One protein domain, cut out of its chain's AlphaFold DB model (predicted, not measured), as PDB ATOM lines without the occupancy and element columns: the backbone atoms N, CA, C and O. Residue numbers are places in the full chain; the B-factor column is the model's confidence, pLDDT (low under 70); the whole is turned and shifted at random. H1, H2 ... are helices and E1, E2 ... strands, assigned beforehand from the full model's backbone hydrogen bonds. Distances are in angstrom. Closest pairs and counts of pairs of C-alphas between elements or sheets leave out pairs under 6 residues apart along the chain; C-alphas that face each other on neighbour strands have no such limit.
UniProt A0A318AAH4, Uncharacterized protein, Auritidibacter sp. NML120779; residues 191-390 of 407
ATOM      1  N   ALA A 191      -1.777 -29.632 -36.493       62.09
ATOM      2  CA  ALA A 191      -1.208 -29.527 -35.152       62.09
ATOM      3  C   ALA A 191      -0.386 -30.769 -34.787       62.09
ATOM      4  O   ALA A 191       0.689 -30.631 -34.201       62.09
ATOM      5  N   ALA A 192      -0.841 -31.957 -35.188       59.31
ATOM      6  CA  ALA A 192      -0.095 -33.187 -34.980       59.31
ATOM      7  C   ALA A 192       1.223 -33.217 -35.772       59.31
ATOM      8  O   ALA A 192       2.253 -33.586 -35.213       59.31
ATOM      9  N   ALA A 193       1.232 -32.736 -37.019       60.09
ATOM     10  CA  ALA A 193       2.444 -32.596 -37.825       60.09
ATOM     11  C   ALA A 193       3.463 -31.626 -37.199       60.09
ATOM     12  O   ALA A 193       4.638 -31.960 -37.061       60.09
ATOM     13  N   ARG A 194       3.013 -30.447 -36.741       61.75
ATOM     14  CA  ARG A 194       3.889 -29.479 -36.051       61.75
ATOM     15  C   ARG A 194       4.472 -30.043 -34.758       61.75
ATOM     16  O   ARG A 194       5.646 -29.834 -34.475       61.75
ATOM     17  N   TYR A 195       3.666 -30.761 -33.983       57.53
ATOM     18  CA  TYR A 195       4.132 -31.381 -32.747       57.53
ATOM     19  C   TYR A 195       5.084 -32.553 -33.033       57.53
ATOM     20  O   TYR A 195       6.050 -32.730 -32.304       57.53
ATOM     21  N   ALA A 196       4.878 -33.331 -34.099       56.66
ATOM     22  CA  ALA A 196       5.803 -34.385 -34.520       56.66
ATOM     23  C   ALA A 196       7.190 -33.836 -34.886       56.66
ATOM     24  O   ALA A 196       8.201 -34.373 -34.434       56.66
ATOM     25  N   ALA A 197       7.228 -32.742 -35.652       59.12
ATOM     26  CA  ALA A 197       8.466 -32.035 -35.972       59.12
ATOM     27  C   ALA A 197       9.171 -31.529 -34.701       59.12
ATOM     28  O   ALA A 197      10.389 -31.640 -34.572       59.12
ATOM     29  N   GLU A 198       8.400 -31.050 -33.721       57.25
ATOM     30  CA  GLU A 198       8.941 -30.651 -32.423       57.25
ATOM     31  C   GLU A 198       9.447 -31.857 -31.613       57.25
ATOM     32  O   GLU A 198      10.553 -31.812 -31.093       57.25
ATOM     33  N   ALA A 199       8.718 -32.976 -31.566       55.47
ATOM     34  CA  ALA A 199       9.154 -34.202 -30.893       55.47
ATOM     35  C   ALA A 199      10.459 -34.758 -31.491       55.47
ATOM     36  O   ALA A 199      11.349 -35.160 -30.744       55.47
ATOM     37  N   GLN A 200      10.604 -34.721 -32.818       60.00
ATOM     38  CA  GLN A 200      11.836 -35.069 -33.532       60.00
ATOM     39  C   GLN A 200      13.007 -34.155 -33.126       60.00
ATOM     40  O   GLN A 200      14.084 -34.654 -32.807       60.00
ATOM     41  N   ARG A 201      12.780 -32.834 -33.032       56.81
ATOM     42  CA  ARG A 201      13.781 -31.834 -32.599       56.81
ATOM     43  C   ARG A 201      14.265 -32.045 -31.160       56.81
ATOM     44  O   ARG A 201      15.361 -31.630 -30.784       56.81
ATOM     45  N   VAL A 202      13.413 -32.638 -30.338       49.38
ATOM     46  CA  VAL A 202      13.517 -32.645 -28.882       49.38
ATOM     47  C   VAL A 202      14.005 -33.971 -28.312       49.38
ATOM     48  O   VAL A 202      14.751 -33.968 -27.332       49.38
ATOM     49  N   LEU A 203      13.556 -35.101 -28.869       52.25
ATOM     50  CA  LEU A 203      13.794 -36.425 -28.289       52.25
ATOM     51  C   LEU A 203      15.267 -36.838 -28.332       52.25
ATOM     52  O   LEU A 203      15.689 -37.595 -27.462       52.25
ATOM     53  N   ASP A 204      16.055 -36.314 -29.276       53.44
ATOM     54  CA  ASP A 204      17.518 -36.298 -29.220       53.44
ATOM     55  C   ASP A 204      18.093 -35.406 -30.332       53.44
ATOM     56  O   ASP A 204      17.719 -35.547 -31.495       53.44
ATOM     57  N   SER A 205      19.084 -34.564 -30.022       49.78
ATOM     58  CA  SER A 205      19.822 -33.785 -31.032       49.78
ATOM     59  C   SER A 205      20.523 -34.643 -32.097       49.78
ATOM     60  O   SER A 205      20.958 -34.111 -33.115       49.78
ATOM     61  N   ARG A 206      20.669 -35.952 -31.855       54.31
ATOM     62  CA  ARG A 206      21.276 -36.930 -32.767       54.31
ATOM     63  C   ARG A 206      20.334 -37.408 -33.879       54.31
ATOM     64  O   ARG A 206      20.822 -37.984 -34.843       54.31
ATOM     65  N   TRP A 207      19.020 -37.202 -33.780       66.00
ATOM     66  CA  TRP A 207      18.063 -37.792 -34.731       66.00
ATOM     67  C   TRP A 207      17.917 -37.047 -36.052       66.00
ATOM     68  O   TRP A 207      17.527 -37.647 -37.038       66.00
ATOM     69  N   ASP A 208      18.379 -35.810 -36.153       61.88
ATOM     70  CA  ASP A 208      18.584 -35.181 -37.466       61.88
ATOM     71  C   ASP A 208      20.047 -35.274 -37.927       61.88
ATOM     72  O   ASP A 208      20.391 -34.849 -39.031       61.88
ATOM     73  N   GLN A 209      20.917 -35.864 -37.099       66.25
ATOM     74  CA  GLN A 209      22.323 -36.070 -37.415       66.25
ATOM     75  C   GLN A 209      22.546 -37.420 -38.108       66.25
ATOM     76  O   GLN A 209      21.777 -38.366 -37.903       66.25
ATOM     77  N   PRO A 210      23.628 -37.527 -38.898       69.00
ATOM     78  CA  PRO A 210      24.075 -38.792 -39.450       69.00
ATOM     79  C   PRO A 210      24.174 -39.898 -38.395       69.00
ATOM     80  O   PRO A 210      24.720 -39.690 -37.309       69.00
ATOM     81  N   ALA A 211      23.715 -41.102 -38.733       73.75
ATOM     82  CA  ALA A 211      23.952 -42.286 -37.916       73.75
ATOM     83  C   ALA A 211      25.461 -42.603 -37.843       73.75
ATOM     84  O   ALA A 211      26.020 -43.147 -38.791       73.75
ATOM     85  N   LEU A 212      26.112 -42.257 -36.731       72.88
ATOM     86  CA  LEU A 212      27.539 -42.504 -36.488       72.88
ATOM     87  C   LEU A 212      27.805 -43.914 -35.936       72.88
ATOM     88  O   LEU A 212      26.951 -44.477 -35.259       72.88
ATOM     89  N   ILE A 213      29.004 -44.441 -36.177       73.88
ATOM     90  CA  ILE A 213      29.610 -45.584 -35.492       73.88
ATOM     91  C   ILE A 213      30.502 -45.006 -34.398       73.88
ATOM     92  O   ILE A 213      31.540 -44.413 -34.694       73.88
ATOM     93  N   ASP A 214      30.113 -45.140 -33.130       63.06
ATOM     94  CA  ASP A 214      30.990 -44.681 -32.059       63.06
ATOM     95  C   ASP A 214      32.147 -45.659 -31.834       63.06
ATOM     96  O   ASP A 214      31.916 -46.865 -31.715       63.06
ATOM     97  N   PRO A 215      33.388 -45.161 -31.686       58.41
ATOM     98  CA  PRO A 215      34.499 -45.994 -31.268       58.41
ATOM     99  C   PRO A 215      34.315 -46.334 -29.783       58.41
ATOM    100  O   PRO A 215      34.321 -45.428 -28.938       58.41
ATOM    101  N   PRO A 216      34.149 -47.608 -29.402       59.12
ATOM    102  CA  PRO A 216      34.123 -47.953 -27.993       59.12
ATOM    103  C   PRO A 216      35.535 -47.835 -27.401       59.12
ATOM    104  O   PRO A 216      36.556 -47.943 -28.083       59.12
ATOM    105  N   GLY A 217      35.587 -47.576 -26.096       58.78
ATOM    106  CA  GLY A 217      36.843 -47.456 -25.357       58.78
ATOM    107  C   GLY A 217      37.585 -48.792 -25.182       58.78
ATOM    108  O   GLY A 217      37.054 -49.856 -25.501       58.78
ATOM    109  N   PRO A 218      38.810 -48.771 -24.617       58.19
ATOM    110  CA  PRO A 218      39.596 -49.982 -24.377       58.19
ATOM    111  C   PRO A 218      38.847 -50.970 -23.466       58.19
ATOM    112  O   PRO A 218      38.396 -50.612 -22.372       58.19
ATOM    113  N   PHE A 219      38.731 -52.226 -23.912       60.44
ATOM    114  CA  PHE A 219      37.871 -53.234 -23.290       60.44
ATOM    115  C   PHE A 219      38.626 -54.293 -22.467       60.44
ATOM    116  O   PHE A 219      39.767 -54.652 -22.752       60.44
ATOM    117  N   SER A 220      37.952 -54.829 -21.442       53.47
ATOM    118  CA  SER A 220      38.317 -56.062 -20.729       53.47
ATOM    119  C   SER A 220      37.122 -57.025 -20.737       53.47
ATOM    120  O   SER A 220      35.983 -56.590 -20.885       53.47
ATOM    121  N   VAL A 221      37.358 -58.331 -20.581       54.34
ATOM    122  CA  VAL A 221      36.371 -59.403 -20.856       54.34
ATOM    123  C   VAL A 221      35.047 -59.255 -20.079       54.34
ATOM    124  O   VAL A 221      33.987 -59.492 -20.640       54.34
ATOM    125  N   THR A 222      35.056 -58.774 -18.831       59.38
ATOM    126  CA  THR A 222      33.822 -58.501 -18.058       59.38
ATOM    127  C   THR A 222      33.149 -57.165 -18.397       59.38
ATOM    128  O   THR A 222      31.969 -56.989 -18.109       59.38
ATOM    129  N   ARG A 223      33.859 -56.223 -19.034       66.38
ATOM    130  CA  ARG A 223      33.292 -54.963 -19.552       66.38
ATOM    131  C   ARG A 223      32.680 -55.109 -20.945       66.38
ATOM    132  O   ARG A 223      31.992 -54.191 -21.371       66.38
ATOM    133  N   TYR A 224      32.896 -56.225 -21.645       76.50
ATOM    134  CA  TYR A 224      32.444 -56.385 -23.031       76.50
ATOM    135  C   TYR A 224      30.917 -56.279 -23.166       76.50
ATOM    136  O   TYR A 224      30.428 -55.500 -23.976       76.50
ATOM    137  N   GLY A 225      30.157 -56.941 -22.284       78.19
ATOM    138  CA  GLY A 225      28.697 -56.790 -22.244       78.19
ATOM    139  C   GLY A 225      28.247 -55.349 -21.971       78.19
ATOM    140  O   GLY A 225      27.308 -54.870 -22.597       78.19
ATOM    141  N   LYS A 226      28.968 -54.617 -21.110       74.69
ATOM    142  CA  LYS A 226      28.699 -53.195 -20.852       74.69
ATOM    143  C   LYS A 226      28.952 -52.335 -22.093       74.69
ATOM    144  O   LYS A 226      28.159 -51.449 -22.368       74.69
ATOM    145  N   LEU A 227      30.005 -52.617 -22.856       76.94
ATOM    146  CA  LEU A 227      30.312 -51.895 -24.094       76.94
ATOM    147  C   LEU A 227      29.281 -52.163 -25.189       76.94
ATOM    148  O   LEU A 227      28.853 -51.224 -25.849       76.94
ATOM    149  N   VAL A 228      28.836 -53.414 -25.341       82.75
ATOM    150  CA  VAL A 228      27.735 -53.758 -26.255       82.75
ATOM    151  C   VAL A 228      26.456 -53.023 -25.843       82.75
ATOM    152  O   VAL A 228      25.783 -52.437 -26.687       82.75
ATOM    153  N   HIS A 229      26.147 -52.993 -24.541       80.69
ATOM    154  CA  HIS A 229      25.007 -52.238 -24.022       80.69
ATOM    155  C   HIS A 229      25.137 -50.736 -24.320       80.69
ATOM    156  O   HIS A 229      24.216 -50.133 -24.861       80.69
ATOM    157  N   GLU A 230      26.296 -50.142 -24.022       75.75
ATOM    158  CA  GLU A 230      26.601 -48.735 -24.296       75.75
ATOM    159  C   GLU A 230      26.446 -48.416 -25.790       75.75
ATOM    160  O   GLU A 230      25.735 -47.470 -26.125       75.75
ATOM    161  N   ALA A 231      26.999 -49.236 -26.688       77.50
ATOM    162  CA  ALA A 231      26.857 -49.074 -28.135       77.50
ATOM    163  C   ALA A 231      25.380 -49.068 -28.571       77.50
ATOM    164  O   ALA A 231      24.939 -48.167 -29.285       77.50
ATOM    165  N   ILE A 232      24.575 -50.013 -28.080       80.44
ATOM    166  CA  ILE A 232      23.145 -50.079 -28.415       80.44
ATOM    167  C   ILE A 232      22.403 -48.880 -27.840       80.44
ATOM    168  O   ILE A 232      21.675 -48.226 -28.573       80.44
ATOM    169  N   THR A 233      22.634 -48.507 -26.578       74.12
ATOM    170  CA  THR A 233      22.001 -47.322 -25.960       74.12
ATOM    171  C   THR A 233      22.361 -46.002 -26.644       74.12
ATOM    172  O   THR A 233      21.663 -44.998 -26.480       74.12
ATOM    173  N   ARG A 234      23.404 -46.006 -27.470       73.38
ATOM    174  CA  ARG A 234      23.824 -44.857 -28.261       73.38
ATOM    175  C   ARG A 234      23.224 -44.845 -29.653       73.38
ATOM    176  O   ARG A 234      22.826 -43.780 -30.111       73.38
ATOM    177  N   HIS A 235      23.139 -46.001 -30.295       75.44
ATOM    178  CA  HIS A 235      22.754 -46.104 -31.699       75.44
ATOM    179  C   HIS A 235      21.366 -46.705 -31.920       75.44
ATOM    180  O   HIS A 235      20.993 -46.884 -33.077       75.44
ATOM    181  N   TRP A 236      20.609 -47.011 -30.863       82.50
ATOM    182  CA  TRP A 236      19.266 -47.570 -30.984       82.50
ATOM    183  C   TRP A 236      18.311 -46.641 -31.752       82.50
ATOM    184  O   TRP A 236      18.463 -45.430 -31.690       82.50
ATOM    185  N   PRO A 237      17.300 -47.188 -32.432       86.12
ATOM    186  CA  PRO A 237      17.201 -48.602 -32.773       86.12
ATOM    187  C   PRO A 237      18.366 -49.052 -33.655       86.12
ATOM    188  O   PRO A 237      18.862 -48.294 -34.479       86.12
ATOM    189  N   VAL A 238      18.844 -50.280 -33.483       87.69
ATOM    190  CA  VAL A 238      19.984 -50.784 -34.264       87.69
ATOM    191  C   VAL A 238      19.785 -52.253 -34.601       87.69
ATOM    192  O   VAL A 238      19.292 -53.020 -33.781       87.69
ATOM    193  N   LEU A 239      20.133 -52.659 -35.821       90.75
ATOM    194  CA  LEU A 239      20.092 -54.072 -36.199       90.75
ATOM    195  C   LEU A 239      21.263 -54.814 -35.554       90.75
ATOM    196  O   LEU A 239      22.356 -54.258 -35.444       90.75
ATOM    197  N   ARG A 240      21.071 -56.090 -35.206       89.00
ATOM    198  CA  ARG A 240      22.154 -56.947 -34.687       89.00
ATOM    199  C   ARG A 240      23.389 -56.933 -35.605       89.00
ATOM    200  O   ARG A 240      24.501 -56.758 -35.121       89.00
ATOM    201  N   GLU A 241      23.185 -56.999 -36.923       85.81
ATOM    202  CA  GLU A 241      24.250 -56.877 -37.938       85.81
ATOM    203  C   GLU A 241      25.080 -55.594 -37.772       85.81
ATOM    204  O   GLU A 241      26.307 -55.642 -37.765       85.81
ATOM    205  N   SER A 242      24.421 -54.458 -37.547       87.06
ATOM    206  CA  SER A 242      25.088 -53.172 -37.339       87.06
ATOM    207  C   SER A 242      25.848 -53.107 -36.015       87.06
ATOM    208  O   SER A 242      26.857 -52.415 -35.932       87.06
ATOM    209  N   VAL A 243      25.407 -53.833 -34.979       87.75
ATOM    210  CA  VAL A 243      26.171 -53.945 -33.723       87.75
ATOM    211  C   VAL A 243      27.505 -54.642 -33.980       87.75
ATOM    212  O   VAL A 243      28.524 -54.184 -33.473       87.75
ATOM    213  N   HIS A 244      27.535 -55.692 -34.807       86.38
ATOM    214  CA  HIS A 244      28.798 -56.330 -35.187       86.38
ATOM    215  C   HIS A 244      29.719 -55.371 -35.939       86.38
ATOM    216  O   HIS A 244      30.905 -55.327 -35.630       86.38
ATOM    217  N   ASP A 245      29.191 -54.561 -36.861       82.75
ATOM    218  CA  ASP A 245      29.993 -53.563 -37.579       82.75
ATOM    219  C   ASP A 245      30.595 -52.525 -36.613       82.75
ATOM    220  O   ASP A 245      31.794 -52.241 -36.672       82.75
ATOM    221  N   ILE A 246      29.802 -52.034 -35.652       82.31
ATOM    222  CA  ILE A 246      30.266 -51.109 -34.604       82.31
ATOM    223  C   ILE A 246      31.381 -51.753 -33.761       82.31
ATOM    224  O   ILE A 246      32.431 -51.150 -33.525       82.31
ATOM    225  N   MET A 247      31.185 -53.005 -33.343       82.31
ATOM    226  CA  MET A 247      32.159 -53.743 -32.534       82.31
ATOM    227  C   MET A 247      33.385 -54.207 -33.342       82.31
ATOM    228  O   MET A 247      34.454 -54.406 -32.777       82.31
ATOM    229  N   ALA A 248      33.294 -54.345 -34.662       79.88
ATOM    230  CA  ALA A 248      34.434 -54.696 -35.506       79.88
ATOM    231  C   ALA A 248      35.387 -53.507 -35.709       79.88
ATOM    232  O   ALA A 248      36.614 -53.672 -35.677       79.88
ATOM    233  N   VAL A 249      34.841 -52.295 -35.874       75.62
ATOM    234  CA  VAL A 249      35.628 -51.050 -35.944       75.62
ATOM    235  C   VAL A 249      36.404 -50.833 -34.640       75.62
ATOM    236  O   VAL A 249      37.595 -50.517 -34.661       75.62
ATOM    237  N   ALA A 250      35.759 -51.106 -33.508       71.19
ATOM    238  CA  ALA A 250      36.365 -51.088 -32.182       71.19
ATOM    239  C   ALA A 250      37.614 -51.963 -32.035       71.19
ATOM    240  O   ALA A 250      38.674 -51.507 -31.600       71.19
ATOM    241  N   ASP A 251      37.475 -53.241 -32.386       69.88
ATOM    242  CA  ASP A 251      38.500 -54.258 -32.172       69.88
ATOM    243  C   ASP A 251      39.702 -54.028 -33.099       69.88
ATOM    244  O   ASP A 251      40.858 -54.227 -32.707       69.88
ATOM    245  N   SER A 252      39.438 -53.491 -34.295       62.12
ATOM    246  CA  SER A 252      40.462 -53.072 -35.255       62.12
ATOM    247  C   SER A 252      41.384 -51.988 -34.683       62.12
ATOM    248  O   SER A 252      42.596 -52.034 -34.904       62.12
ATOM    249  N   ALA A 253      40.851 -51.060 -33.880       62.66
ATOM    250  CA  ALA A 253      41.647 -50.050 -33.179       62.66
ATOM    251  C   ALA A 253      42.483 -50.633 -32.018       62.66
ATOM    252  O   ALA A 253      43.486 -50.044 -31.615       62.66
ATOM    253  N   ALA A 254      42.105 -51.805 -31.501       60.69
ATOM    254  CA  ALA A 254      42.745 -52.468 -30.365       60.69
ATOM    255  C   ALA A 254      43.757 -53.572 -30.754       60.69
ATOM    256  O   ALA A 254      44.292 -54.244 -29.870       60.69
ATOM    257  N   VAL A 255      44.048 -53.767 -32.051       59.62
ATOM    258  CA  VAL A 255      44.956 -54.816 -32.576       59.62
ATOM    259  C   VAL A 255      44.553 -56.224 -32.093       59.62
ATOM    260  O   VAL A 255      45.388 -57.064 -31.751       59.62
ATOM    261  N   ARG A 256      43.246 -56.505 -32.050       63.25
ATOM    262  CA  ARG A 256      42.704 -57.853 -31.823       63.25
ATOM    263  C   ARG A 256      41.622 -58.172 -32.857       63.25
ATOM    264  O   ARG A 256      40.924 -57.267 -33.294       63.25
ATOM    265  N   PRO A 257      41.471 -59.444 -33.260       64.69
ATOM    266  CA  PRO A 257      40.389 -59.830 -34.150       64.69
ATOM    267  C   PRO A 257      39.055 -59.820 -33.399       64.69
ATOM    268  O   PRO A 257      38.947 -60.406 -32.320       64.69
ATOM    269  N   HIS A 258      38.055 -59.185 -34.007       72.25
ATOM    270  CA  HIS A 258      36.667 -59.242 -33.570       72.25
ATOM    271  C   HIS A 258      36.138 -60.681 -33.577       72.25
ATOM    272  O   HIS A 258      36.390 -61.433 -34.523       72.25
ATOM    273  N   VAL A 259      35.380 -61.052 -32.542       78.50
ATOM    274  CA  VAL A 259      34.730 -62.365 -32.428       78.50
ATOM    275  C   VAL A 259      33.210 -62.164 -32.375       78.50
ATOM    276  O   VAL A 259      32.682 -61.869 -31.305       78.50
ATOM    277  N   PRO A 260      32.482 -62.368 -33.492       81.31
ATOM    278  CA  PRO A 260      31.031 -62.145 -33.552       81.31
ATOM    279  C   PRO A 260      30.241 -62.919 -32.492       81.31
ATOM    280  O   PRO A 260      29.282 -62.401 -31.927       81.31
ATOM    281  N   ARG A 261      30.705 -64.128 -32.156       83.88
ATOM    282  CA  ARG A 261      30.106 -64.978 -31.121       83.88
ATOM    283  C   ARG A 261      30.071 -64.313 -29.745       83.88
ATOM    284  O   ARG A 261      29.086 -64.463 -29.038       83.88
ATOM    285  N   ASP A 262      31.107 -63.560 -29.378       84.12
ATOM    286  CA  ASP A 262      31.155 -62.884 -28.077       84.12
ATOM    287  C   ASP A 262      30.136 -61.730 -28.027       84.12
ATOM    288  O   ASP A 262      29.561 -61.442 -26.976       84.12
ATOM    289  N   THR A 263      29.880 -61.078 -29.170       87.94
ATOM    290  CA  THR A 263      28.801 -60.087 -29.312       87.94
ATOM    291  C   THR A 263      27.434 -60.747 -29.195       87.94
ATOM    292  O   THR A 263      26.601 -60.256 -28.437       87.94
ATOM    293  N   ASP A 264      27.213 -61.868 -29.884       90.56
ATOM    294  CA  ASP A 264      25.956 -62.618 -29.812       90.56
ATOM    295  C   ASP A 264      25.659 -63.103 -28.387       90.56
ATOM    296  O   ASP A 264      24.575 -62.841 -27.871       90.56
ATOM    297  N   ASP A 265      26.639 -63.707 -27.708       89.56
ATOM    298  CA  ASP A 265      26.490 -64.176 -26.326       89.56
ATOM    299  C   ASP A 265      26.142 -63.006 -25.373       89.56
ATOM    300  O   ASP A 265      25.318 -63.146 -24.459       89.56
ATOM    301  N   ALA A 266      26.728 -61.822 -25.593       87.88
ATOM    302  CA  ALA A 266      26.426 -60.616 -24.819       87.88
ATOM    303  C   ALA A 266      25.021 -60.059 -25.106       87.88
ATOM    304  O   ALA A 266      24.333 -59.641 -24.169       87.88
ATOM    305  N   LEU A 267      24.592 -60.053 -26.370       90.56
ATOM    306  CA  LEU A 267      23.250 -59.642 -26.783       90.56
ATOM    307  C   LEU A 267      22.185 -60.574 -26.207       90.56
ATOM    308  O   LEU A 267      21.236 -60.105 -25.582       90.56
ATOM    309  N   ASP A 268      22.376 -61.884 -26.350       90.75
ATOM    310  CA  ASP A 268      21.455 -62.905 -25.854       90.75
ATOM    311  C   ASP A 268      21.315 -62.817 -24.329       90.75
ATOM    312  O   ASP A 268      20.206 -62.874 -23.796       90.75
ATOM    313  N   THR A 269      22.420 -62.575 -23.616       82.44
ATOM    314  CA  THR A 269      22.394 -62.335 -22.164       82.44
ATOM    315  C   THR A 269      21.588 -61.082 -21.803       82.44
ATOM    316  O   THR A 269      20.823 -61.089 -20.836       82.44
ATOM    317  N   GLN A 270      21.728 -59.990 -22.556       81.94
ATOM    318  CA  GLN A 270      20.995 -58.744 -22.298       81.94
ATOM    319  C   GLN A 270      19.504 -58.844 -22.636       81.94
ATOM    320  O   GLN A 270      18.680 -58.270 -21.923       81.94
ATOM    321  N   LEU A 271      19.151 -59.603 -23.674       82.69
ATOM    322  CA  LEU A 271      17.762 -59.916 -24.009       82.69
ATOM    323  C   LEU A 271      17.139 -60.806 -22.928       82.69
ATOM    324  O   LEU A 271      16.060 -60.507 -22.422       82.69
ATOM    325  N   ALA A 272      17.849 -61.853 -22.494       76.06
ATOM    326  CA  ALA A 272      17.385 -62.756 -21.443       76.06
ATOM    327  C   ALA A 272      17.219 -62.066 -20.077       76.06
ATOM    328  O   ALA A 272      16.350 -62.446 -19.293       76.06
ATOM    329  N   THR A 273      18.034 -61.048 -19.784       70.25
ATOM    330  CA  THR A 273      17.936 -60.257 -18.543       70.25
ATOM    331  C   THR A 273      16.949 -59.090 -18.637       70.25
ATOM    332  O   THR A 273      16.708 -58.426 -17.630       70.25
ATOM    333  N   GLY A 274      16.345 -58.847 -19.807       69.06
ATOM    334  CA  GLY A 274      15.391 -57.755 -20.014       69.06
ATOM    335  C   GLY A 274      16.027 -56.363 -19.997       69.06
ATOM    336  O   GLY A 274      15.341 -55.389 -19.702       69.06
ATOM    337  N   LEU A 275      17.330 -56.257 -20.279       70.69
ATOM    338  CA  LEU A 275      18.028 -54.976 -20.455       70.69
ATOM    339  C   LEU A 275      17.814 -54.397 -21.857       70.69
ATOM    340  O   LEU A 275      17.809 -53.178 -22.039       70.69
ATOM    341  N   LEU A 276      17.618 -55.279 -22.835       80.38
ATOM    342  CA  LEU A 276      17.266 -54.947 -24.206       80.38
ATOM    343  C   LEU A 276      15.961 -55.638 -24.587       80.38
ATOM    344  O   LEU A 276      15.601 -56.669 -24.020       80.38
ATOM    345  N   VAL A 277      15.290 -55.081 -25.586       84.06
ATOM    346  CA  VAL A 277      14.163 -55.705 -26.273       84.06
ATOM    347  C   VAL A 277      14.425 -55.694 -27.773       84.06
ATOM    348  O   VAL A 277      15.043 -54.770 -28.303       84.06
ATOM    349  N   GLU A 278      13.973 -56.740 -28.451       90.81
ATOM    350  CA  GLU A 278      14.017 -56.845 -29.905       90.81
ATOM    351  C   GLU A 278      12.599 -56.654 -30.448       90.81
ATOM    352  O   GLU A 278      11.655 -57.267 -29.947       90.81
ATOM    353  N   ASP A 279      12.438 -55.770 -31.434       88.31
ATOM    354  CA  ASP A 279      11.145 -55.577 -32.090       88.31
ATOM    355  C   ASP A 279      10.853 -56.681 -33.122       88.31
ATOM    356  O   ASP A 279      11.707 -57.492 -33.485       88.31
ATOM    357  N   HIS A 280       9.628 -56.712 -33.650       86.88
ATOM    358  CA  HIS A 280       9.217 -57.697 -34.660       86.88
ATOM    359  C   HIS A 280       9.968 -57.570 -35.998       86.88
ATOM    360  O   HIS A 280       9.842 -58.442 -36.859       86.88
ATOM    361  N   ASN A 281      10.734 -56.496 -36.194       88.62
ATOM    362  CA  ASN A 281      11.588 -56.280 -37.355       88.62
ATOM    363  C   ASN A 281      13.064 -56.631 -37.095       88.62
ATOM    364  O   ASN A 281      13.868 -56.506 -38.025       88.62
ATOM    365  N   GLY A 282      13.404 -57.104 -35.893       89.00
ATOM    366  CA  GLY A 282      14.752 -57.511 -35.500       89.00
ATOM    367  C   GLY A 282      15.677 -56.351 -35.126       89.00
ATOM    368  O   GLY A 282      16.901 -56.497 -35.167       89.00
ATOM    369  N   ALA A 283      15.128 -55.168 -34.831       91.69
ATOM    370  CA  ALA A 283      15.913 -54.067 -34.287       91.69
ATOM    371  C   ALA A 283      15.971 -54.161 -32.761       91.69
ATOM    372  O   ALA A 283      14.984 -54.479 -32.099       91.69
ATOM    373  N   LEU A 284      17.145 -53.867 -32.218       91.38
ATOM    374  CA  LEU A 284      17.434 -53.867 -30.796       91.38
ATOM    375  C   LEU A 284      17.183 -52.482 -30.210       91.38
ATOM    376  O   LEU A 284      17.616 -51.461 -30.758       91.38
ATOM    377  N   TRP A 285      16.532 -52.480 -29.055       85.69
ATOM    378  CA  TRP A 285      16.149 -51.298 -28.302       85.69
ATOM    379  C   TRP A 285      16.533 -51.479 -26.833       85.69
ATOM    380  O   TRP A 285      16.465 -52.594 -26.309       85.69
ATOM    381  N   PRO A 286      16.891 -50.405 -26.118       78.00
ATOM    382  CA  PRO A 286      16.930 -50.439 -24.667       78.00
ATOM    383  C   PRO A 286      15.544 -50.782 -24.112       78.00
ATOM    384  O   PRO A 286      14.544 -50.245 -24.579       78.00
ATOM    385  N   ALA A 287      15.467 -51.623 -23.080       71.81
ATOM    386  CA  ALA A 287      14.185 -52.108 -22.549       71.81
ATOM    387  C   ALA A 287      13.279 -51.026 -21.924       71.81
ATOM    388  O   ALA A 287      12.131 -51.290 -21.569       71.81
ATOM    389  N   TRP A 288      13.791 -49.807 -21.747       61.28
ATOM    390  CA  TRP A 288      13.010 -48.651 -21.306       61.28
ATOM    391  C   TRP A 288      12.327 -47.902 -22.457       61.28
ATOM    392  O   TRP A 288      11.524 -47.010 -22.187       61.28
ATOM    393  N   VAL A 289      12.618 -48.255 -23.711       67.12
ATOM    394  CA  VAL A 289      11.937 -47.735 -24.900       67.12
ATOM    395  C   VAL A 289      10.812 -48.688 -25.283       67.12
ATOM    396  O   VAL A 289      11.016 -49.898 -25.320       67.12
ATOM    397  N   ASP A 290       9.640 -48.140 -25.597       70.56
ATOM    398  CA  ASP A 290       8.570 -48.883 -26.262       70.56
ATOM    399  C   ASP A 290       8.726 -48.738 -27.792       70.56
ATOM    400  O   ASP A 290       8.529 -47.634 -28.322       70.56
ATOM    401  N   PRO A 291       9.097 -49.811 -28.521       74.19
ATOM    402  CA  PRO A 291       9.284 -49.748 -29.967       74.19
ATOM    403  C   PRO A 291       8.000 -49.439 -30.746       74.19
ATOM    404  O   PRO A 291       8.085 -48.933 -31.868       74.19
ATOM    405  N   ASP A 292       6.817 -49.767 -30.217       72.31
ATOM    406  CA  ASP A 292       5.519 -49.574 -30.887       72.31
ATOM    407  C   ASP A 292       5.043 -48.125 -30.841       72.31
ATOM    408  O   ASP A 292       4.335 -47.651 -31.737       72.31
ATOM    409  N   GLU A 293       5.511 -47.384 -29.850       68.31
ATOM    410  CA  GLU A 293       5.181 -45.981 -29.652       68.31
ATOM    411  C   GLU A 293       6.253 -45.033 -30.211       68.31
ATOM    412  O   GLU A 293       6.043 -43.826 -30.278       68.31
ATOM    413  N   TRP A 294       7.387 -45.554 -30.681       73.12
ATOM    414  CA  TRP A 294       8.478 -44.755 -31.240       73.12
ATOM    415  C   TRP A 294       8.122 -44.085 -32.579       73.12
ATOM    416  O   TRP A 294       7.665 -44.759 -33.507       73.12
ATOM    417  N   ILE A 295       8.402 -42.781 -32.720       73.31
ATOM    418  CA  ILE A 295       8.025 -41.963 -33.897       73.31
ATOM    419  C   ILE A 295       9.182 -41.210 -34.580       73.31
ATOM    420  O   ILE A 295       8.946 -40.543 -35.583       73.31
ATOM    421  N   CYS A 296      10.419 -41.312 -34.085       76.62
ATOM    422  CA  CYS A 296      11.561 -40.574 -34.642       76.62
ATOM    423  C   CYS A 296      12.343 -41.375 -35.696       76.62
ATOM    424  O   CYS A 296      12.240 -42.606 -35.764       76.62
ATOM    425  N   HIS A 297      13.147 -40.688 -36.508       83.06
ATOM    426  CA  HIS A 297      14.038 -41.304 -37.501       83.06
ATOM    427  C   HIS A 297      15.350 -40.524 -37.651       83.06
ATOM    428  O   HIS A 297      15.344 -39.320 -37.442       83.06
ATOM    429  N   ARG A 298      16.437 -41.185 -38.069       83.06
ATOM    430  CA  ARG A 298      17.729 -40.559 -38.420       83.06
ATOM    431  C   ARG A 298      17.865 -40.082 -39.857       83.06
ATOM    432  O   ARG A 298      17.108 -40.503 -40.734       83.06
ATOM    433  N   THR A 299      18.897 -39.269 -40.097       83.62
ATOM    434  CA  THR A 299      19.485 -39.080 -41.428       83.62
ATOM    435  C   THR A 299      20.688 -40.016 -41.631       83.62
ATOM    436  O   THR A 299      21.420 -40.366 -40.707       83.62
ATOM    437  N   PHE A 300      20.874 -40.468 -42.866       83.75
ATOM    438  CA  PHE A 300      21.871 -41.444 -43.298       83.75
ATOM    439  C   PHE A 300      22.550 -40.898 -44.562       83.75
ATOM    440  O   PHE A 300      22.080 -41.160 -45.677       83.75
ATOM    441  N   PRO A 301      23.605 -40.079 -44.412       73.50
ATOM    442  CA  PRO A 301      24.260 -39.435 -45.543       73.50
ATOM    443  C   PRO A 301      24.919 -40.452 -46.483       73.50
ATOM    444  O   PRO A 301      25.266 -41.569 -46.105       73.50
ATOM    445  N   ASN A 302      25.082 -40.038 -47.740       66.56
ATOM    446  CA  ASN A 302      25.637 -40.866 -48.815       66.56
ATOM    447  C   ASN A 302      27.159 -41.019 -48.750       66.56
ATOM    448  O   ASN A 302      27.712 -41.900 -49.420       66.56
ATOM    449  N   ASP A 303      27.830 -40.148 -48.000       63.78
ATOM    450  CA  ASP A 303      29.269 -40.202 -47.818       63.78
ATOM    451  C   ASP A 303      29.580 -41.576 -47.238       63.78
ATOM    452  O   ASP A 303      29.188 -41.881 -46.113       63.78
ATOM    453  N   HIS A 304      30.238 -42.433 -48.026       61.22
ATOM    454  CA  HIS A 304      30.757 -43.723 -47.571       61.22
ATOM    455  C   HIS A 304      31.931 -43.453 -46.622       61.22
ATOM    456  O   HIS A 304      33.083 -43.785 -46.901       61.22
ATOM    457  N   HIS A 305      31.642 -42.747 -45.534       67.31
ATOM    458  CA  HIS A 305      32.558 -42.491 -44.459       67.31
ATOM    459  C   HIS A 305      32.574 -43.748 -43.595       67.31
ATOM    460  O   HIS A 305      31.504 -44.269 -43.269       67.31
ATOM    461  N   PRO A 306      33.757 -44.231 -43.198       68.19
ATOM    462  CA  PRO A 306      33.869 -45.403 -42.335       68.19
ATOM    463  C   PRO A 306      33.151 -45.232 -40.990       68.19
ATOM    464  O   PRO A 306      32.849 -46.226 -40.345       68.19
ATOM    465  N   ASP A 307      32.852 -43.991 -40.600       74.69
ATOM    466  CA  ASP A 307      32.210 -43.675 -39.325       74.69
ATOM    467  C   ASP A 307      30.679 -43.567 -39.420       74.69
ATOM    468  O   ASP A 307      30.058 -43.281 -38.404       74.69
ATOM    469  N   TYR A 308      30.044 -43.757 -40.586       79.44
ATOM    470  CA  TYR A 308      28.578 -43.699 -40.710       79.44
ATOM    471  C   TYR A 308      27.965 -45.062 -41.040       79.44
ATOM    472  O   TYR A 308      28.471 -45.810 -41.877       79.44
ATOM    473  N   LEU A 309      26.813 -45.355 -40.431       79.31
ATOM    474  CA  LEU A 309      26.005 -46.513 -40.802       79.31
ATOM    475  C   LEU A 309      25.298 -46.252 -42.142       79.31
ATOM    476  O   LEU A 309      24.678 -45.201 -42.323       79.31
ATOM    477  N   PRO A 310      25.322 -47.207 -43.086       83.31
ATOM    478  CA  PRO A 310      24.646 -47.036 -44.364       83.31
ATOM    479  C   PRO A 310      23.123 -47.129 -44.199       83.31
ATOM    480  O   PRO A 310      22.614 -47.963 -43.453       83.31
ATOM    481  N   LEU A 311      22.368 -46.362 -44.994       86.50
ATOM    482  CA  LEU A 311      20.893 -46.352 -44.971       86.50
ATOM    483  C   LEU A 311      20.258 -47.748 -45.130       86.50
ATOM    484  O   LEU A 311      19.174 -48.018 -44.619       86.50
ATOM    485  N   VAL A 312      20.924 -48.676 -45.821       87.25
ATOM    486  CA  VAL A 312      20.436 -50.057 -45.974       87.25
ATOM    487  C   VAL A 312      20.357 -50.823 -44.643       87.25
ATOM    488  O   VAL A 312      19.657 -51.833 -44.562       87.25
ATOM    489  N   GLN A 313      21.054 -50.349 -43.613       87.12
ATOM    490  CA  GLN A 313      21.009 -50.877 -42.256       87.12
ATOM    491  C   GLN A 313      20.028 -50.120 -41.348       87.12
ATOM    492  O   GLN A 313      19.824 -50.534 -40.211       87.12
ATOM    493  N   ALA A 314      19.366 -49.065 -41.839       88.88
ATOM    494  CA  ALA A 314      18.365 -48.342 -41.064       88.88
ATOM    495  C   ALA A 314      17.225 -49.287 -40.633       88.88
ATOM    496  O   ALA A 314      16.622 -49.941 -41.498       88.88
ATOM    497  N   PRO A 315      16.913 -49.387 -39.330       91.62
ATOM    498  CA  PRO A 315      15.759 -50.109 -38.807       91.62
ATOM    499  C   PRO A 315      14.467 -49.806 -39.569       91.62
ATOM    500  O   PRO A 315      14.182 -48.661 -39.920       91.62
ATOM    501  N   ILE A 316      13.652 -50.839 -39.805       93.31
ATOM    502  CA  ILE A 316      12.390 -50.704 -40.555       93.31
ATOM    503  C   ILE A 316      11.454 -49.695 -39.884       93.31
ATOM    504  O   ILE A 316      10.796 -48.932 -40.587       93.31
ATOM    505  N   ARG A 317      11.461 -49.626 -38.548       88.38
ATOM    506  CA  ARG A 317      10.679 -48.641 -37.801       88.38
ATOM    507  C   ARG A 317      11.105 -47.199 -38.091       88.38
ATOM    508  O   ARG A 317      10.242 -46.347 -38.249       88.38
ATOM    509  N   GLU A 318      12.400 -46.909 -38.217       87.88
ATOM    510  CA  GLU A 318      12.851 -45.557 -38.589       87.88
ATOM    511  C   GLU A 318      12.416 -45.194 -40.010       87.88
ATOM    512  O   GLU A 318      12.001 -44.067 -40.261       87.88
ATOM    513  N   ILE A 319      12.431 -46.161 -40.931       92.31
ATOM    514  CA  ILE A 319      11.912 -45.958 -42.288       92.31
ATOM    515  C   ILE A 319      10.398 -45.696 -42.256       92.31
ATOM    516  O   ILE A 319       9.917 -44.787 -42.930       92.31
ATOM    517  N   ALA A 320       9.642 -46.457 -41.460       90.75
ATOM    518  CA  ALA A 320       8.207 -46.258 -41.261       90.75
ATOM    519  C   ALA A 320       7.897 -44.862 -40.693       90.75
ATOM    520  O   ALA A 320       7.004 -44.167 -41.179       90.75
ATOM    521  N   ASN A 321       8.685 -44.424 -39.712       85.75
ATOM    522  CA  ASN A 321       8.588 -43.096 -39.116       85.75
ATOM    523  C   ASN A 321       8.915 -41.992 -40.118       85.75
ATOM    524  O   ASN A 321       8.232 -40.972 -40.141       85.75
ATOM    525  N   ALA A 322       9.905 -42.204 -40.983       87.75
ATOM    526  CA  ALA A 322      10.236 -41.256 -42.035       87.75
ATOM    527  C   ALA A 322       9.122 -41.138 -43.088       87.75
ATOM    528  O   ALA A 322       8.839 -40.025 -43.521       87.75
ATOM    529  N   HIS A 323       8.432 -42.230 -43.451       89.19
ATOM    530  CA  HIS A 323       7.227 -42.160 -44.301       89.19
ATOM    531  C   HIS A 323       6.135 -41.308 -43.661       89.19
ATOM    532  O   HIS A 323       5.555 -40.435 -44.307       89.19
ATOM    533  N   TRP A 324       5.872 -41.544 -42.377       84.31
ATOM    534  CA  TRP A 324       4.888 -40.778 -41.623       84.31
ATOM    535  C   TRP A 324       5.262 -39.292 -41.529       84.31
ATOM    536  O   TRP A 324       4.433 -38.439 -41.841       84.31
ATOM    537  N   ALA A 325       6.514 -38.976 -41.188       79.81
ATOM    538  CA  ALA A 325       7.011 -37.605 -41.100       79.81
ATOM    539  C   ALA A 325       6.983 -36.885 -42.461       79.81
ATOM    540  O   ALA A 325       6.565 -35.733 -42.537       79.81
ATOM    541  N   THR A 326       7.353 -37.573 -43.550       84.44
ATOM    542  CA  THR A 326       7.223 -37.048 -44.918       84.44
ATOM    543  C   THR A 326       5.773 -36.689 -45.236       84.44
ATOM    544  O   THR A 326       5.511 -35.593 -45.720       84.44
ATOM    545  N   LEU A 327       4.818 -37.577 -44.946       81.94
ATOM    546  CA  LEU A 327       3.400 -37.290 -45.177       81.94
ATOM    547  C   LEU A 327       2.904 -36.125 -44.321       81.94
ATOM    548  O   LEU A 327       2.117 -35.323 -44.816       81.94
ATOM    549  N   ALA A 328       3.357 -36.027 -43.071       74.81
ATOM    550  CA  ALA A 328       2.962 -34.972 -42.144       74.81
ATOM    551  C   ALA A 328       3.384 -33.571 -42.620       74.81
ATOM    552  O   ALA A 328       2.639 -32.616 -42.421       74.81
ATOM    553  N   GLU A 329       4.545 -33.443 -43.265       72.94
ATOM    554  CA  GLU A 329       5.032 -32.160 -43.792       72.94
ATOM    555  C   GLU A 329       4.464 -31.811 -45.170       72.94
ATOM    556  O   GLU A 329       4.239 -30.641 -45.467       72.94
ATOM    557  N   GLU A 330       4.208 -32.815 -46.007       70.19
ATOM    558  CA  GLU A 330       3.854 -32.624 -47.420       70.19
ATOM    559  C   GLU A 330       2.333 -32.569 -47.678       70.19
ATOM    560  O   GLU A 330       1.905 -32.435 -48.827       70.19
ATOM    561  N   THR A 331       1.472 -32.682 -46.654       60.88
ATOM    562  CA  THR A 331       0.011 -32.707 -46.870       60.88
ATOM    563  C   THR A 331      -0.721 -31.402 -46.547       60.88
ATOM    564  O   THR A 331      -1.249 -31.207 -45.458       60.88
ATOM    565  N   GLU A 332      -0.923 -30.586 -47.589       53.03
ATOM    566  CA  GLU A 332      -2.078 -29.676 -47.708       53.03
ATOM    567  C   GLU A 332      -3.281 -30.329 -48.447       53.03
ATOM    568  O   GLU A 332      -4.381 -29.779 -48.424       53.03
ATOM    569  N   ALA A 333      -3.125 -31.500 -49.102       53.00
ATOM    570  CA  ALA A 333      -4.087 -31.969 -50.123       53.00
ATOM    571  C   ALA A 333      -4.242 -33.508 -50.314       53.00
ATOM    572  O   ALA A 333      -4.035 -34.027 -51.410       53.00
ATOM    573  N   GLY A 334      -4.677 -34.256 -49.291       65.00
ATOM    574  CA  GLY A 334      -5.306 -35.578 -49.517       65.00
ATOM    575  C   GLY A 334      -4.373 -36.767 -49.819       65.00
ATOM    576  O   GLY A 334      -4.751 -37.674 -50.557       65.00
ATOM    577  N   GLY A 335      -3.165 -36.786 -49.245       77.81
ATOM    578  CA  GLY A 335      -2.237 -37.927 -49.314       77.81
ATOM    579  C   GLY A 335      -1.369 -37.986 -50.574       77.81
ATOM    580  O   GLY A 335      -1.522 -37.187 -51.499       77.81
ATOM    581  N   MET A 336      -0.450 -38.952 -50.629       88.69
ATOM    582  CA  MET A 336       0.599 -39.057 -51.652       88.69
ATOM    583  C   MET A 336       0.613 -40.444 -52.327       88.69
ATOM    584  O   MET A 336       0.466 -41.454 -51.638       88.69
ATOM    585  N   PRO A 337       0.797 -40.552 -53.658       91.56
ATOM    586  CA  PRO A 337       1.043 -41.836 -54.322       91.56
ATOM    587  C   PRO A 337       2.264 -42.565 -53.741       91.56
ATOM    588  O   PRO A 337       3.257 -41.927 -53.402       91.56
ATOM    589  N   VAL A 338       2.223 -43.902 -53.691       91.31
ATOM    590  CA  VAL A 338       3.275 -44.738 -53.071       91.31
ATOM    591  C   VAL A 338       4.680 -44.410 -53.580       91.31
ATOM    592  O   VAL A 338       5.591 -44.242 -52.777       91.31
ATOM    593  N   ASP A 339       4.869 -44.302 -54.895       89.81
ATOM    594  CA  ASP A 339       6.207 -44.078 -55.452       89.81
ATOM    595  C   ASP A 339       6.730 -42.662 -55.144       89.81
ATOM    596  O   ASP A 339       7.917 -42.499 -54.872       89.81
ATOM    597  N   GLN A 340       5.845 -41.656 -55.091       89.81
ATOM    598  CA  GLN A 340       6.210 -40.294 -54.677       89.81
ATOM    599  C   GLN A 340       6.584 -40.246 -53.193       89.81
ATOM    600  O   GLN A 340       7.560 -39.590 -52.833       89.81
ATOM    601  N   LEU A 341       5.855 -40.984 -52.349       90.31
ATOM    602  CA  LEU A 341       6.155 -41.093 -50.924       90.31
ATOM    603  C   LEU A 341       7.516 -41.747 -50.702       90.31
ATOM    604  O   LEU A 341       8.350 -41.195 -49.997       90.31
ATOM    605  N   ILE A 342       7.778 -42.874 -51.364       91.44
ATOM    606  CA  ILE A 342       9.073 -43.559 -51.289       91.44
ATOM    607  C   ILE A 342      10.216 -42.625 -51.698       91.44
ATOM    608  O   ILE A 342      11.248 -42.595 -51.026       91.44
ATOM    609  N   GLU A 343      10.045 -41.851 -52.768       88.38
ATOM    610  CA  GLU A 343      11.060 -40.906 -53.235       88.38
ATOM    611  C   GLU A 343      11.285 -39.754 -52.242       88.38
ATOM    612  O   GLU A 343      12.428 -39.426 -51.914       88.38
ATOM    613  N   ALA A 344      10.210 -39.160 -51.722       88.50
ATOM    614  CA  ALA A 344      10.288 -38.077 -50.750       88.50
ATOM    615  C   ALA A 344      10.882 -38.548 -49.410       88.50
ATOM    616  O   ALA A 344      11.728 -37.867 -48.829       88.50
ATOM    617  N   THR A 345      10.529 -39.748 -48.953       90.00
ATOM    618  CA  THR A 345      11.111 -40.372 -47.760       90.00
ATOM    619  C   THR A 345      12.577 -40.728 -47.961       90.00
ATOM    620  O   THR A 345      13.379 -40.531 -47.051       90.00
ATOM    621  N   LEU A 346      12.973 -41.180 -49.154       89.31
ATOM    622  CA  LEU A 346      14.382 -41.394 -49.472       89.31
ATOM    623  C   LEU A 346      15.183 -40.088 -49.387       89.31
ATOM    624  O   LEU A 346      16.259 -40.078 -48.789       89.31
ATOM    625  N   ARG A 347      14.653 -38.987 -49.938       85.94
ATOM    626  CA  ARG A 347      15.270 -37.654 -49.816       85.94
ATOM    627  C   ARG A 347      15.392 -37.230 -48.352       85.94
ATOM    628  O   ARG A 347      16.462 -36.805 -47.930       85.94
ATOM    629  N   ARG A 348      14.336 -37.430 -47.558       86.31
ATOM    630  CA  ARG A 348      14.331 -37.135 -46.118       86.31
ATOM    631  C   ARG A 348      15.401 -37.919 -45.359       86.31
ATOM    632  O   ARG A 348      16.173 -37.335 -44.610       86.31
ATOM    633  N   LEU A 349      15.465 -39.232 -45.577       87.38
ATOM    634  CA  LEU A 349      16.398 -40.120 -44.884       87.38
ATOM    635  C   LEU A 349      17.855 -39.870 -45.271       87.38
ATOM    636  O   LEU A 349      18.731 -40.241 -44.506       87.38
ATOM    637  N   ARG A 350      18.145 -39.265 -46.426       82.94
ATOM    638  CA  ARG A 350      19.526 -38.996 -46.858       82.94
ATOM    639  C   ARG A 350      20.000 -37.564 -46.649       82.94
ATOM    640  O   ARG A 350      21.203 -37.322 -46.681       82.94
ATOM    641  N   GLY A 351      19.069 -36.637 -46.455       74.69
ATOM    642  CA  GLY A 351      19.346 -35.207 -46.450       74.69
ATOM    643  C   GLY A 351      19.310 -34.575 -47.854       74.69
ATOM    644  O   GLY A 351      19.250 -35.278 -48.867       74.69
ATOM    645  N   PRO A 352      19.328 -33.231 -47.920       64.31
ATOM    646  CA  PRO A 352      19.015 -32.454 -49.125       64.31
ATOM    647  C   PRO A 352      20.016 -32.614 -50.282       64.31
ATOM    648  O   PRO A 352      19.629 -32.438 -51.436       64.31
ATOM    649  N   ASP A 353      21.265 -32.990 -50.001       63.66
ATOM    650  CA  ASP A 353      22.357 -33.015 -50.990       63.66
ATOM    651  C   ASP A 353      22.666 -34.417 -51.548       63.66
ATOM    652  O   ASP A 353      23.638 -34.621 -52.280       63.66
ATOM    653  N   ALA A 354      21.863 -35.424 -51.205       62.25
ATOM    654  CA  ALA A 354      22.192 -36.802 -51.531       62.25
ATOM    655  C   ALA A 354      21.814 -37.202 -52.965       62.25
ATOM    656  O   ALA A 354      20.667 -37.081 -53.396       62.25
ATOM    657  N   ALA A 355      22.775 -37.789 -53.687       61.28
ATOM    658  CA  ALA A 355      22.522 -38.421 -54.981       61.28
ATOM    659  C   ALA A 355      21.449 -39.529 -54.879       61.28
ATOM    660  O   ALA A 355      21.428 -40.270 -53.886       61.28
ATOM    661  N   PRO A 356      20.588 -39.698 -55.900       60.91
ATOM    662  CA  PRO A 356      19.600 -40.769 -55.918       60.91
ATOM    663  C   PRO A 356      20.306 -42.131 -55.980       60.91
ATOM    664  O   PRO A 356      21.038 -42.402 -56.930       60.91
ATOM    665  N   ASP A 357      20.081 -43.007 -54.995       67.00
ATOM    666  CA  ASP A 357      20.388 -44.434 -55.133       67.00
ATOM    667  C   ASP A 357      19.103 -45.259 -55.081       67.00
ATOM    668  O   ASP A 357      18.306 -45.200 -54.146       67.00
ATOM    669  N   ASN A 358      18.919 -46.000 -56.169       69.44
ATOM    670  CA  ASN A 358      17.750 -46.805 -56.473       69.44
ATOM    671  C   ASN A 358      18.078 -48.298 -56.401       69.44
ATOM    672  O   ASN A 358      17.531 -49.093 -57.166       69.44
ATOM    673  N   SER A 359      18.994 -48.699 -55.515       83.25
ATOM    674  CA  SER A 359      19.332 -50.107 -55.358       83.25
ATOM    675  C   SER A 359      18.071 -50.924 -55.031       83.25
ATOM    676  O   SER A 359      17.270 -50.527 -54.174       83.25
ATOM    677  N   PRO A 360      17.876 -52.096 -55.668       87.69
ATOM    678  CA  PRO A 360      16.704 -52.936 -55.417       87.69
ATOM    679  C   PRO A 360      16.540 -53.306 -53.938       87.69
ATOM    680  O   PRO A 360      15.421 -53.405 -53.435       87.69
ATOM    681  N   ARG A 361      17.663 -53.462 -53.220       88.44
ATOM    682  CA  ARG A 361      17.683 -53.758 -51.784       88.44
ATOM    683  C   ARG A 361      17.123 -52.598 -50.958       88.44
ATOM    684  O   ARG A 361      16.303 -52.841 -50.077       88.44
ATOM    685  N   LEU A 362      17.526 -51.360 -51.241       88.25
ATOM    686  CA  LEU A 362      17.014 -50.186 -50.535       88.25
ATOM    687  C   LEU A 362      15.534 -49.945 -50.850       88.25
ATOM    688  O   LEU A 362      14.742 -49.732 -49.937       88.25
ATOM    689  N   GLN A 363      15.140 -50.083 -52.117       90.06
ATOM    690  CA  GLN A 363      13.741 -49.983 -52.539       90.06
ATOM    691  C   GLN A 363      12.846 -51.013 -51.833       90.06
ATOM    692  O   GLN A 363      11.760 -50.676 -51.359       90.06
ATOM    693  N   ALA A 364      13.312 -52.256 -51.680       92.12
ATOM    694  CA  ALA A 364      12.595 -53.275 -50.915       92.12
ATOM    695  C   ALA A 364      12.445 -52.899 -49.430       92.12
ATOM    696  O   ALA A 364      11.377 -53.101 -48.852       92.12
ATOM    697  N   ARG A 365      13.479 -52.310 -48.811       92.94
ATOM    698  CA  ARG A 365      13.401 -51.832 -47.419       92.94
ATOM    699  C   ARG A 365      12.443 -50.656 -47.256       92.94
ATOM    700  O   ARG A 365      11.666 -50.663 -46.309       92.94
ATOM    701  N   LEU A 366      12.456 -49.692 -48.179       93.88
ATOM    702  CA  LEU A 366      11.522 -48.560 -48.182       93.88
ATOM    703  C   LEU A 366      10.072 -49.039 -48.270       93.88
ATOM    704  O   LEU A 366       9.230 -48.572 -47.505       93.88
ATOM    705  N   ARG A 367       9.792 -50.022 -49.137       94.44
ATOM    706  CA  ARG A 367       8.468 -50.657 -49.235       94.44
ATOM    707  C   ARG A 367       8.088 -51.395 -47.952       94.44
ATOM    708  O   ARG A 367       6.992 -51.188 -47.454       94.44
ATOM    709  N   ARG A 368       9.011 -52.159 -47.359       94.81
ATOM    710  CA  ARG A 368       8.771 -52.829 -46.070       94.81
ATOM    711  C   ARG A 368       8.497 -51.834 -44.936       94.81
ATOM    712  O   ARG A 368       7.639 -52.096 -44.104       94.81
ATOM    713  N   GLY A 369       9.191 -50.697 -44.904       93.88
ATOM    714  CA  GLY A 369       8.905 -49.618 -43.955       93.88
ATOM    715  C   GLY A 369       7.522 -49.004 -44.158       93.88
ATOM    716  O   GLY A 369       6.849 -48.691 -43.183       93.88
ATOM    717  N   LEU A 370       7.055 -48.887 -45.405       94.56
ATOM    718  CA  LEU A 370       5.686 -48.451 -45.685       94.56
ATOM    719  C   LEU A 370       4.654 -49.488 -45.216       94.56
ATOM    720  O   LEU A 370       3.634 -49.113 -44.643       94.56
ATOM    721  N   ASP A 371       4.921 -50.777 -45.424       93.62
ATOM    722  CA  ASP A 371       4.059 -51.848 -44.917       93.62
ATOM    723  C   ASP A 371       3.994 -51.824 -43.379       93.62
ATOM    724  O   ASP A 371       2.910 -51.941 -42.812       93.62
ATOM    725  N   ASP A 372       5.119 -51.586 -42.695       90.56
ATOM    726  CA  ASP A 372       5.162 -51.417 -41.236       90.56
ATOM    727  C   ASP A 372       4.380 -50.177 -40.772       90.56
ATOM    728  O   ASP A 372       3.603 -50.251 -39.819       90.56
ATOM    729  N   ALA A 373       4.499 -49.056 -41.491       87.31
ATOM    730  CA  ALA A 373       3.721 -47.852 -41.212       87.31
ATOM    731  C   ALA A 373       2.208 -48.113 -41.349       87.31
ATOM    732  O   ALA A 373       1.431 -47.680 -40.496       87.31
ATOM    733  N   LEU A 374       1.788 -48.858 -42.378       89.25
ATOM    734  CA  LEU A 374       0.391 -49.262 -42.575       89.25
ATOM    735  C   LEU A 374      -0.092 -50.192 -41.453       89.25
ATOM    736  O   LEU A 374      -1.187 -50.002 -40.928       89.25
ATOM    737  N   LEU A 375       0.730 -51.167 -41.047       86.31
ATOM    738  CA  LEU A 375       0.422 -52.084 -39.943       86.31
ATOM    739  C   LEU A 375       0.302 -51.360 -38.598       86.31
ATOM    740  O   LEU A 375      -0.554 -51.718 -37.792       86.31
ATOM    741  N   SER A 376       1.115 -50.325 -38.371       77.12
ATOM    742  CA  SER A 376       1.047 -49.500 -37.158       77.12
ATOM    743  C   SER A 376      -0.223 -48.643 -37.069       77.12
ATOM    744  O   SER A 376      -0.490 -48.048 -36.027       77.12
ATOM    745  N   GLY A 377      -0.997 -48.542 -38.156       77.25
ATOM    746  CA  GLY A 377      -2.208 -47.724 -38.217       77.25
ATOM    747  C   GLY A 377      -1.948 -46.215 -38.244       77.25
ATOM    748  O   GLY A 377      -2.891 -45.445 -38.093       77.25
ATOM    749  N   ARG A 378      -0.696 -45.780 -38.440       75.38
ATOM    750  CA  ARG A 378      -0.307 -44.356 -38.532       75.38
ATOM    751  C   ARG A 378      -0.554 -43.763 -39.916       75.38
ATOM    752  O   ARG A 378      -0.690 -42.553 -40.070       75.38
ATOM    753  N   VAL A 379      -0.596 -44.616 -40.932       84.19
ATOM    754  CA  VAL A 379      -0.932 -44.249 -42.307       84.19
ATOM    755  C   VAL A 379      -1.970 -45.223 -42.844       84.19
ATOM    756  O   VAL A 379      -2.072 -46.357 -42.376       84.19
ATOM    757  N   GLN A 380      -2.736 -44.793 -43.837       87.75
ATOM    758  CA  GLN A 380      -3.722 -45.623 -44.515       87.75
ATOM    759  C   GLN A 380      -3.522 -45.552 -46.023       87.75
ATOM    760  O   GLN A 380      -3.101 -44.538 -46.568       87.75
ATOM    761  N   ARG A 381      -3.840 -46.657 -46.701       90.94
ATOM    762  CA  ARG A 381      -4.005 -46.671 -48.152       90.94
ATOM    763  C   ARG A 381      -5.464 -46.399 -48.503       90.94
ATOM    764  O   ARG A 381      -6.349 -47.150 -48.094       90.94
ATOM    765  N   GLU A 382      -5.686 -45.346 -49.273       88.81
ATOM    766  CA  GLU A 382      -6.988 -44.980 -49.822       88.81
ATOM    767  C   GLU A 382      -7.365 -45.866 -51.017       88.81
ATOM    768  O   GLU A 382      -6.532 -46.568 -51.603       88.81
ATOM    769  N   SER A 383      -8.638 -45.821 -51.414       85.75
ATOM    770  CA  SER A 383      -9.155 -46.607 -52.544       85.75
ATOM    771  C   SER A 383      -8.505 -46.267 -53.889       85.75
ATOM    772  O   SER A 383      -8.494 -47.100 -54.790       85.75
ATOM    773  N   ASP A 384      -7.973 -45.053 -54.032       86.31
ATOM    774  CA  ASP A 384      -7.253 -44.592 -55.224       86.31
ATOM    775  C   ASP A 384      -5.754 -44.963 -55.205       86.31
ATOM    776  O   ASP A 384      -5.013 -44.628 -56.130       86.31
ATOM    777  N   GLY A 385      -5.304 -45.674 -54.165       86.00
ATOM    778  CA  GLY A 385      -3.923 -46.117 -53.996       86.00
ATOM    779  C   GLY A 385      -2.987 -45.078 -53.376       86.00
ATOM    780  O   GLY A 385      -1.799 -45.375 -53.213       86.00
ATOM    781  N   ARG A 386      -3.480 -43.888 -53.008       90.38
ATOM    782  CA  ARG A 386      -2.695 -42.890 -52.270       90.38
ATOM    783  C   ARG A 386      -2.537 -43.305 -50.810       90.38
ATOM    784  O   ARG A 386      -3.375 -44.009 -50.251       90.38
ATOM    785  N   ILE A 387      -1.440 -42.873 -50.201       90.81
ATOM    786  CA  ILE A 387      -1.171 -43.035 -48.777       90.81
ATOM    787  C   ILE A 387      -1.512 -41.727 -48.070       90.81
ATOM    788  O   ILE A 387      -0.991 -40.667 -48.420       90.81
ATOM    789  N   THR A 388      -2.392 -41.808 -47.085       85.69
ATOM    790  CA  THR A 388      -2.822 -40.698 -46.238       85.69
ATOM    791  C   THR A 388      -2.332 -40.912 -44.814       85.69
ATOM    792  O   THR A 388      -2.077 -42.038 -44.377       85.69
ATOM    793  N   LEU A 389      -2.170 -39.813 -44.083       79.44
ATOM    794  CA  LEU A 389      -1.886 -39.868 -42.658       79.44
ATOM    795  C   LEU A 389      -3.178 -40.254 -41.929       79.44
ATOM    796  O   LEU A 389      -4.209 -39.603 -42.101       79.44
ATOM    797  N   LEU A 390      -3.128 -41.329 -41.146       71.56
ATOM    798  CA  LEU A 390      -4.223 -41.713 -40.264       71.56
ATOM    799  C   LEU A 390      -3.954 -41.146 -38.861       71.56
ATOM    800  O   LEU A 390      -2.859 -40.655 -38.591       71.56
TER     801      LEU A 390
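Overview. This is residues 191 to 390 of the 407 residues of an uncharacterized protein of Auritidibacter sp. NML120779 (UniProt A0A318AAH4). Two lobes of similar make stand one after the other along the longest axis, each with three crossed helices and a hairpin of two short strands: H2, H3 and H4 with E1 and E2 in one, H5, H6 and H7 with E3 and E4 in the other. H1 packs on H5 of the second lobe with its residues 192 to 197, and two long links, residues 204 to 223 and 287 to 315, join the lobes' parts. The printed part has 200 residues, with seven named helices and four named strands in the order H1 H2 H3 H4 E1 E2 H5 H6 H7 E3 E4; the two sheets, E1 - E2 and E3 - E4, are antiparallel, and the class is mostly helix. The whole is compact, with a radius of gyration of the C-alphas of 17.8 A, yet elongated in outline, spanning 57 by 35 by 30 A.

Along the chain. Begin with the first sheet: E1 is residues 276 to 278, 6.8 A long, and E2 is residues 283 to 286, 10.3 A. Before them look for H2 at residues 224 to 235, 16.6 A; H3 at residues 240 to 253, 20.7 A; and H4 at residues 260 to 272, 18.3 A. In the second lobe find H5 at residues 316 to 330, 21.1 A; H6 at residues 338 to 350, 18.3 A; and H7, the longest helix, which runs 22.5 A from C-alpha 360 at (16.704, -52.936, -55.417) to C-alpha 375. E3, residues 379 to 381, is 7.0 A long, and E4, residues 386 to 389, is 10.1 A and ends with C-alpha 389 at (-1.886, -39.868, -42.658). H1, residues 191 to 203, begins with C-alpha 191 at (-1.208, -29.527, -35.152) and is 17.9 A long.

Arrangement. Start at the hairpin E1 and E2, where N 277 and O 285 are within hydrogen-bond range at 2.8 A; residues 238 to 239 also pair, antiparallel, with residues 283 to 284 of E2. The closest C-alphas of H2 and E2 are those of Thr 233 and Pro 286, at 6.1 A. H2 touches H4, about perpendicular at 77 degrees, closest at the C-alphas of Gly 225 and Ala 266, 5.1 A. With residues 228 to 232 alone H2 touches H3, at a steep tilt of 64 degrees, opposite ways, closest at Ile 232 and Val 243, whose C-alphas are 7.2 A apart. H3 and H4 only just touch, with 3 pairs of C-alphas within 8 A, the closest being those of His 244 and Pro 260, 6.4 A. Now turn to H5, the hub, which touches three helices. It touches H7 about perpendicular at 75 degrees, closest at the C-alphas of Ala 320 and Gly 369, 4.4 A, and H6 about perpendicular at 75 degrees, closest at those of His 323 and Thr 345, 5.5 A. H1 touches H5 at a steep tilt of 46 degrees, opposite ways, closest at the C-alphas of Ala 193 and Ala 328, 5.0 A. H6 and H7 only just touch, with 3 pairs of C-alphas within 8 A, closest at Ile 342 and Leu 366, 6.4 A. In the hairpin E3 and E4, N 380 and O 388 are within hydrogen-bond range at 2.9 A, and the closest C-alphas of H5 and E4 are those of Leu 327 and Leu 389, 6.4 A. Between the lobes, the closest C-alphas of E2 and H5 are those of Ala 283 and Ile 316, 7.9 A; H2 and H5, for instance, are apart. In each of H1 to H7 every O i to N i+4 pair is within hydrogen-bond range.

Size, cuts and confidence. The C-alphas farthest apart are those of Ser 220 and Asp 384, 58.3 A. The printed part has no cut; the links H1 to H2 and E2 to H5 are long. The mean pLDDT of the printed part is 77.3, and 57 residues are under 70, among them residues 191 to 210, 214 to 223 and 251 to 257.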